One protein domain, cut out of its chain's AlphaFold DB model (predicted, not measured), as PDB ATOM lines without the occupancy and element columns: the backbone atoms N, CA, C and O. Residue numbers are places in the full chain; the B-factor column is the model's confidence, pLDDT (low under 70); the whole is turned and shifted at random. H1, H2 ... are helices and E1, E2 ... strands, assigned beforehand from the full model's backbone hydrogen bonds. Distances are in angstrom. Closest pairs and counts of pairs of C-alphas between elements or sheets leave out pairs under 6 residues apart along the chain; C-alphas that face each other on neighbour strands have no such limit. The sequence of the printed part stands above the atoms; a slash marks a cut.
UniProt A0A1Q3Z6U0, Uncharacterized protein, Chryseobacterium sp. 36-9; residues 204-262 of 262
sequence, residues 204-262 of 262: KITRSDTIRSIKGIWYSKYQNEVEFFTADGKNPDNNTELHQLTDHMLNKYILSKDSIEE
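AT A GLANCE: This is residues 204 to 262 of the 262 residues of an uncharacterized protein of Chryseobacterium sp. 36-9 (UniProt A0A1Q3Z6U0). With little regular structure, the domain is a small hairpin of two antiparallel strands, E1 and E2, among long loops, with one helix, H1, toward one end. Short pairings tie residues 204 to 205 to E2 and residues 243 to 244 to E1. The printed part has 59 residues, 22 in named elements in the order E1, E2, H1; the class is mixed. It is compact, radius of gyration of the C-alphas 11.2 A, spanning 35 by 24 by 19 A.

HOW THE PARTS SIT: E1, residues 218 to 222, and E2, residues 225 to 229, form a hairpin at 156 degrees; N 220 and O 227 are 2.9 A apart, within hydrogen-bond range. H1, residues 247 to 258, is apart from E1; its closest C-alpha to E2 is Tyr 253, 7.5 A from that of Val 226. In H1, 5 of 8 O i to N i+4 pairs are within range.

IN THESE COORDINATES: E1 begins at C-alpha 218 (-31.826, 0.905, 11.012) and spans 13.7 A, E2 13.4 A. H1 spans 15.5 A, ending at C-alpha 258 (-21.001, -15.189, 6.208).

THE WHOLE: The printed part has no cut. The E2 to H1 link is long, 17 residues. Residues 257 to 262 are under pLDDT 70.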
ATOM      1  N   LYS A 204     -35.377  -0.048   1.963       92.50
ATOM      2  CA  LYS A 204     -35.043  -1.392   2.438       92.50
ATOM      3  C   LYS A 204     -33.712  -1.825   1.833       92.50
ATOM      4  O   LYS A 204     -33.513  -1.763   0.617       92.50
ATOM      5  N   ILE A 205     -32.807  -2.294   2.677       89.69
ATOM      6  CA  ILE A 205     -31.523  -2.854   2.271       89.69
ATOM      7  C   ILE A 205     -31.751  -4.337   1.990       89.69
ATOM      8  O   ILE A 205     -31.816  -5.161   2.897       89.69
ATOM      9  N   THR A 206     -31.892  -4.679   0.710       87.38
ATOM     10  CA  THR A 206     -32.164  -6.058   0.266       87.38
ATOM     11  C   THR A 206     -30.933  -6.963   0.325       87.38
ATOM     12  O   THR A 206     -31.061  -8.179   0.241       87.38
ATOM     13  N   ARG A 207     -29.740  -6.371   0.436       83.50
ATOM     14  CA  ARG A 207     -28.441  -7.049   0.474       83.50
ATOM     15  C   ARG A 207     -27.731  -6.761   1.790       83.50
ATOM     16  O   ARG A 207     -26.919  -5.840   1.880       83.50
ATOM     17  N   SER A 208     -28.083  -7.508   2.834       83.06
ATOM     18  CA  SER A 208     -27.507  -7.324   4.173       83.06
ATOM     19  C   SER A 208     -25.993  -7.567   4.203       83.06
ATOM     20  O   SER A 208     -25.290  -6.917   4.970       83.06
ATOM     21  N   ASP A 209     -25.488  -8.415   3.305       77.50
ATOM     22  CA  ASP A 209     -24.068  -8.705   3.063       77.50
ATOM     23  C   ASP A 209     -23.253  -7.481   2.612       77.50
ATOM     24  O   ASP A 209     -22.027  -7.523   2.609       77.50
ATOM     25  N   THR A 210     -23.900  -6.376   2.224       79.69
ATOM     26  CA  THR A 210     -23.228  -5.121   1.828       79.69
ATOM     27  C   THR A 210     -23.046  -4.136   2.982       79.69
ATOM     28  O   THR A 210     -22.349  -3.130   2.834       79.69
ATOM     29  N   ILE A 211     -23.631  -4.413   4.148       84.00
ATOM     30  CA  ILE A 211     -23.545  -3.535   5.315       84.00
ATOM     31  C   ILE A 211     -22.139  -3.664   5.921       84.00
ATOM     32  O   ILE A 211     -21.737  -4.720   6.402       84.00
ATOM     33  N   ARG A 212     -21.365  -2.573   5.862       76.69
ATOM     34  CA  ARG A 212     -19.989  -2.479   6.397       76.69
ATOM     35  C   ARG A 212     -19.878  -1.565   7.622       76.69
ATOM     36  O   ARG A 212     -18.830  -1.511   8.251       76.69
ATOM     37  N   SER A 213     -20.937  -0.821   7.939       80.88
ATOM     38  CA  SER A 213     -20.990   0.126   9.055       80.88
ATOM     39  C   SER A 213     -22.388   0.158   9.664       80.88
ATOM     40  O   SER A 213     -23.378  -0.030   8.961       80.88
ATOM     41  N   ILE A 214     -22.462   0.445  10.963       82.62
ATOM     42  CA  ILE A 214     -23.717   0.647  11.696       82.62
ATOM     43  C   ILE A 214     -24.311   2.054  11.509       82.62
ATOM     44  O   ILE A 214     -25.480   2.288  11.814       82.62
ATOM     45  N   LYS A 215     -23.518   3.023  11.033       89.19
ATOM     46  CA  LYS A 215     -23.933   4.430  10.975       89.19
ATOM     47  C   LYS A 215     -25.010   4.633   9.907       89.19
ATOM     48  O   LYS A 215     -24.783   4.342   8.740       89.19
ATOM     49  N   GLY A 216     -26.154   5.189  10.312       86.06
ATOM     50  CA  GLY A 216     -27.276   5.466   9.409       86.06
ATOM     51  C   GLY A 216     -28.065   4.223   8.988       86.06
ATOM     52  O   GLY A 216     -28.913   4.324   8.108       86.06
ATOM     53  N   ILE A 217     -27.804   3.068   9.608       92.69
ATOM     54  CA  ILE A 217     -28.541   1.833   9.350       92.69
ATOM     55  C   ILE A 217     -29.518   1.587  10.488       92.69
ATOM     56  O   ILE A 217     -29.179   1.702  11.667       92.69
ATOM     57  N   TRP A 218     -30.729   1.216  10.112       96.31
ATOM     58  CA  TRP A 218     -31.826   0.905  11.012       96.31
ATOM     59  C   TRP A 218     -32.305  -0.516  10.747       96.31
ATOM     60  O   TRP A 218     -32.146  -1.025   9.638       96.31
ATOM     61  N   TYR A 219     -32.866  -1.181  11.749       94.31
ATOM     62  CA  TYR A 219     -33.389  -2.531  11.602       94.31
ATOM     63  C   TYR A 219     -34.748  -2.701  12.277       94.31
ATOM     64  O   TYR A 219     -35.051  -2.069  13.288       94.31
ATOM     65  N   SER A 220     -35.547  -3.604  11.721       94.62
ATOM     66  CA  SER A 220     -36.750  -4.163  12.333       94.62
ATOM     67  C   SER A 220     -36.513  -5.643  12.591       94.62
ATOM     68  O   SER A 220     -35.828  -6.306  11.810       94.62
ATOM     69  N   LYS A 221     -37.074  -6.168  13.680       90.44
ATOM     70  CA  LYS A 221     -37.099  -7.604  13.943       90.44
ATOM     71  C   LYS A 221     -38.531  -8.046  14.202       90.44
ATOM     72  O   LYS A 221     -39.118  -7.667  15.215       90.44
ATOM     73  N   TYR A 222     -39.061  -8.894  13.331       88.38
ATOM     74  CA  TYR A 222     -40.403  -9.451  13.456       88.38
ATOM     75  C   TYR A 222     -40.361 -10.948  13.154       88.38
ATOM     76  O   TYR A 222     -39.744 -11.364  12.185       88.38
ATOM     77  N   GLN A 223     -40.955 -11.772  14.025       85.12
ATOM     78  CA  GLN A 223     -40.992 -13.239  13.871       85.12
ATOM     79  C   GLN A 223     -39.630 -13.887  13.519       85.12
ATOM     80  O   GLN A 223     -39.552 -14.807  12.718       85.12
ATOM     81  N   ASN A 224     -38.548 -13.429  14.166       82.19
ATOM     82  CA  ASN A 224     -37.149 -13.842  13.941       82.19
ATOM     83  C   ASN A 224     -36.513 -13.445  12.603       82.19
ATOM     84  O   ASN A 224     -35.311 -13.662  12.443       82.19
ATOM     85  N   GLU A 225     -37.242 -12.782  11.715       86.75
ATOM     86  CA  GLU A 225     -36.667 -12.143  10.538       86.75
ATOM     87  C   GLU A 225     -36.170 -10.744  10.900       86.75
ATOM     88  O   GLU A 225     -36.806 -10.013  11.667       86.75
ATOM     89  N   VAL A 226     -34.984 -10.401  10.395       90.94
ATOM     90  CA  VAL A 226     -34.365  -9.090  10.593       90.94
ATOM     91  C   VAL A 226     -34.254  -8.413   9.241       90.94
ATOM     92  O   VAL A 226     -33.628  -8.941   8.323       90.94
ATOM     93  N   GLU A 227     -34.849  -7.234   9.144       93.56
ATOM     94  CA  GLU A 227     -34.848  -6.409   7.943       93.56
ATOM     95  C   GLU A 227     -34.117  -5.106   8.226       93.56
ATOM     96  O   GLU A 227     -34.237  -4.547   9.318       93.56
ATOM     97  N   PHE A 228     -33.372  -4.614   7.239       93.88
ATOM     98  CA  PHE A 228     -32.515  -3.441   7.381       93.88
ATOM     99  C   PHE A 228     -32.988  -2.299   6.483       93.88
ATOM    100  O   PHE A 228     -33.490  -2.526   5.380       93.88
ATOM    101  N   PHE A 229     -32.797  -1.067   6.945       94.50
ATOM    102  CA  PHE A 229     -33.291   0.153   6.318       94.50
ATOM    103  C   PHE A 229     -32.264   1.286   6.415       94.50
ATOM    104  O   PHE A 229     -31.404   1.295   7.297       94.50
ATOM    105  N   THR A 230     -32.364   2.258   5.510       91.94
ATOM    106  CA  THR A 230     -31.451   3.413   5.411       91.94
ATOM    107  C   THR A 230     -31.886   4.642   6.218       91.94
ATOM    108  O   THR A 230     -31.176   5.644   6.224       91.94
ATOM    109  N   ALA A 231     -33.048   4.599   6.875       91.81
ATOM    110  CA  ALA A 231     -33.582   5.702   7.674       91.81
ATOM    111  C   ALA A 231     -34.412   5.188   8.859       91.81
ATOM    112  O   ALA A 231     -34.827   4.028   8.883       91.81
ATOM    113  N   ASP A 232     -34.636   6.068   9.831       92.06
ATOM    114  CA  ASP A 232     -35.469   5.824  11.001       92.06
ATOM    115  C   ASP A 232     -36.962   5.794  10.648       92.06
ATOM    116  O   ASP A 232     -37.392   6.193   9.562       92.06
ATOM    117  N   GLY A 233     -37.779   5.312  11.583       92.81
ATOM    118  CA  GLY A 233     -39.231   5.322  11.455       92.81
ATOM    119  C   GLY A 233     -39.857   3.990  11.833       92.81
ATOM    120  O   GLY A 233     -39.464   3.356  12.809       92.81
ATOM    121  N   LYS A 234     -40.869   3.576  11.068       93.50
ATOM    122  CA  LYS A 234     -41.571   2.305  11.265       93.50
ATOM    123  C   LYS A 234     -41.433   1.438  10.030       93.50
ATOM    124  O   LYS A 234     -41.502   1.953   8.915       93.50
ATOM    125  N   ASN A 235     -41.277   0.139  10.242       93.06
ATOM    126  CA  ASN A 235     -41.298  -0.844   9.173       93.06
ATOM    127  C   ASN A 235     -42.673  -0.788   8.469       93.06
ATOM    128  O   ASN A 235     -43.687  -1.016   9.132       93.06
ATOM    129  N   PRO A 236     -42.738  -0.479   7.164       92.19
ATOM    130  CA  PRO A 236     -44.010  -0.330   6.458       92.19
ATOM    131  C   PRO A 236     -44.820  -1.630   6.351       92.19
ATOM    132  O   PRO A 236     -46.035  -1.565   6.193       92.19
ATOM    133  N   ASP A 237     -44.168  -2.791   6.475       90.81
ATOM    134  CA  ASP A 237     -44.790  -4.102   6.274       90.81
ATOM    135  C   ASP A 237     -45.471  -4.631   7.554       90.81
ATOM    136  O   ASP A 237     -46.480  -5.331   7.491       90.81
ATOM    137  N   ASN A 238     -44.954  -4.280   8.738       89.25
ATOM    138  CA  ASN A 238     -45.458  -4.790  10.027       89.25
ATOM    139  C   ASN A 238     -45.682  -3.707  11.100       89.25
ATOM    140  O   ASN A 238     -46.077  -4.020  12.225       89.25
ATOM    141  N   ASN A 239     -45.434  -2.438  10.768       90.12
ATOM    142  CA  ASN A 239     -45.607  -1.258  11.621       90.12
ATOM    143  C   ASN A 239     -44.772  -1.250  12.921       90.12
ATOM    144  O   ASN A 239     -45.020  -0.428  13.809       90.12
ATOM    145  N   THR A 240     -43.779  -2.137  13.049       90.44
ATOM    146  CA  THR A 240     -42.834  -2.122  14.176       90.44
ATOM    147  C   THR A 240     -41.890  -0.930  14.074       90.44
ATOM    148  O   THR A 240     -41.534  -0.489  12.981       90.44
ATOM    149  N   GLU A 241     -41.495  -0.385  15.220       93.75
ATOM    150  CA  GLU A 241     -40.506   0.687  15.277       93.75
ATOM    151  C   GLU A 241     -39.132   0.176  14.831       93.75
ATOM    152  O   GLU A 241     -38.732  -0.943  15.161       93.75
ATOM    153  N   LEU A 242     -38.428   0.987  14.040       95.94
ATOM    154  CA  LEU A 242     -37.066   0.687  13.630       95.94
ATOM    155  C   LEU A 242     -36.088   1.104  14.726       95.94
ATOM    156  O   LEU A 242     -36.167   2.206  15.266       95.94
ATOM    157  N   HIS A 243     -35.109   0.251  14.995       95.31
ATOM    158  CA  HIS A 243     -34.028   0.534  15.930       95.31
ATOM    159  C   HIS A 243     -32.726   0.775  15.180       95.31
ATOM    160  O   HIS A 243     -32.459   0.145  14.158       95.31
ATOM    161  N   GLN A 244     -31.892   1.675  15.693       96.00
ATOM    162  CA  GLN A 244     -30.573   1.902  15.121       96.00
ATOM    163  C   GLN A 244     -29.738   0.619  15.210       96.00
ATOM    164  O   GLN A 244     -29.733  -0.061  16.241       96.00
ATOM    165  N   LEU A 245     -29.030   0.280  14.131       93.94
ATOM    166  CA  LEU A 245     -28.183  -0.903  14.092       93.94
ATOM    167  C   LEU A 245     -27.063  -0.796  15.132       93.94
ATOM    168  O   LEU A 245     -26.401   0.232  15.258       93.94
ATOM    169  N   THR A 246     -26.852  -1.884  15.869       92.31
ATOM    170  CA  THR A 246     -25.795  -2.005  16.878       92.31
ATOM    171  C   THR A 246     -24.757  -3.027  16.434       92.31
ATOM    172  O   THR A 246     -25.072  -3.934  15.661       92.31
ATOM    173  N   ASP A 247     -23.540  -2.937  16.973       89.88
ATOM    174  CA  ASP A 247     -22.473  -3.908  16.689       89.88
ATOM    175  C   ASP A 247     -22.901  -5.343  17.026       89.88
ATOM    176  O   ASP A 247     -22.610  -6.280  16.286       89.88
ATOM    177  N   HIS A 248     -23.667  -5.525  18.109       90.44
ATOM    178  CA  HIS A 248     -24.209  -6.833  18.476       90.44
ATOM    179  C   HIS A 248     -25.109  -7.412  17.374       90.44
ATOM    180  O   HIS A 248     -24.991  -8.586  17.026       90.44
ATOM    181  N   MET A 249     -26.003  -6.591  16.818       90.94
ATOM    182  CA  MET A 249     -26.928  -7.012  15.767       90.94
ATOM    183  C   MET A 249     -26.215  -7.242  14.432       90.94
ATOM    184  O   MET A 249     -26.512  -8.228  13.760       90.94
ATOM    185  N   LEU A 250     -25.246  -6.388  14.086       87.69
ATOM    186  CA  LEU A 250     -24.378  -6.561  12.917       87.69
ATOM    187  C   LEU A 250     -23.633  -7.903  12.986       87.69
ATOM    188  O   LEU A 250     -23.719  -8.712  12.064       87.69
ATOM    189  N   ASN A 251     -22.981  -8.190  14.114       86.81
ATOM    190  CA  ASN A 251     -22.229  -9.430  14.295       86.81
ATOM    191  C   ASN A 251     -23.130 -10.672  14.225       86.81
ATOM    192  O   ASN A 251     -22.764 -11.658  13.593       86.81
ATOM    193  N   LYS A 252     -24.311 -10.626  14.853       87.56
ATOM    194  CA  LYS A 252     -25.217 -11.779  14.992       87.56
ATOM    195  C   LYS A 252     -26.038 -12.115  13.744       87.56
ATOM    196  O   LYS A 252     -26.491 -13.248  13.610       87.56
ATOM    197  N   TYR A 253     -26.337 -11.133  12.896       85.88
ATOM    198  CA  TYR A 253     -27.275 -11.326  11.781       85.88
ATOM    199  C   TYR A 253     -26.653 -11.116  10.403       85.88
ATOM    200  O   TYR A 253     -27.259 -11.527   9.415       85.88
ATOM    201  N   ILE A 254     -25.472 -10.498  10.336       83.69
ATOM    202  CA  ILE A 254     -24.768 -10.228   9.081       83.69
ATOM    203  C   ILE A 254     -23.468 -11.042   9.066       83.69
ATOM    204  O   ILE A 254     -23.372 -12.007   8.320       83.69
ATOM    205  N   LEU A 255     -22.523 -10.763   9.970       80.44
ATOM    206  CA  LEU A 255     -21.185 -11.382   9.914       80.44
ATOM    207  C   LEU A 255     -21.149 -12.868  10.312       80.44
ATOM    208  O   LEU A 255     -20.353 -13.635   9.775       80.44
ATOM    209  N   SER A 256     -22.006 -13.308  11.240       74.19
ATOM    210  CA  SER A 256     -22.082 -14.730  11.608       74.19
ATOM    211  C   SER A 256     -22.771 -15.596  10.550       74.19
ATOM    212  O   SER A 256     -22.696 -16.815  10.635       74.19
ATOM    213  N   LYS A 257     -23.491 -14.991   9.595       64.56
ATOM    214  CA  LYS A 257     -24.072 -15.709   8.452       64.56
ATOM    215  C   LYS A 257     -22.993 -16.022   7.417       64.56
ATOM    216  O   LYS A 257     -22.903 -17.162   6.980       64.56
ATOM    217  N   ASP A 258     -22.123 -15.049   7.145       60.00
ATOM    218  CA  ASP A 258     -21.001 -15.189   6.208       60.00
ATOM    219  C   ASP A 258     -20.021 -16.308   6.618       60.00
ATOM    220  O   ASP A 258     -19.385 -16.915   5.770       60.00
ATOM    221  N   SER A 259     -19.926 -16.624   7.915       57.72
ATOM    222  CA  SER A 259     -19.017 -17.650   8.460       57.72
ATOM    223  C   SER A 259     -19.620 -19.062   8.558       57.72
ATOM    224  O   SER A 259     -18.939 -19.979   9.011       57.72
ATOM    225  N   ILE A 260     -20.887 -19.247   8.169       57.88
ATOM    226  CA  ILE A 260     -21.566 -20.559   8.124       57.88
ATOM    227  C   ILE A 260     -21.724 -21.054   6.669       57.88
ATOM    228  O   ILE A 260     -21.996 -22.233   6.455       57.88
ATOM    229  N   GLU A 261     -21.544 -20.174   5.677       53.97
ATOM    230  CA  GLU A 261     -21.685 -20.476   4.242       53.97
ATOM    231  C   GLU A 261     -20.340 -20.654   3.491       53.97
ATOM    232  O   GLU A 261     -20.363 -20.937   2.292       53.97
ATOM    233  N   GLU A 262     -19.192 -20.553   4.180       44.53
ATOM    234  CA  GLU A 262     -17.856 -21.008   3.719       44.53
ATOM    235  C   GLU A 262     -17.534 -22.428   4.212       44.53
ATOM    236  O   GLU A 262     -16.967 -23.212   3.412       44.53
TER     237      GLU A 262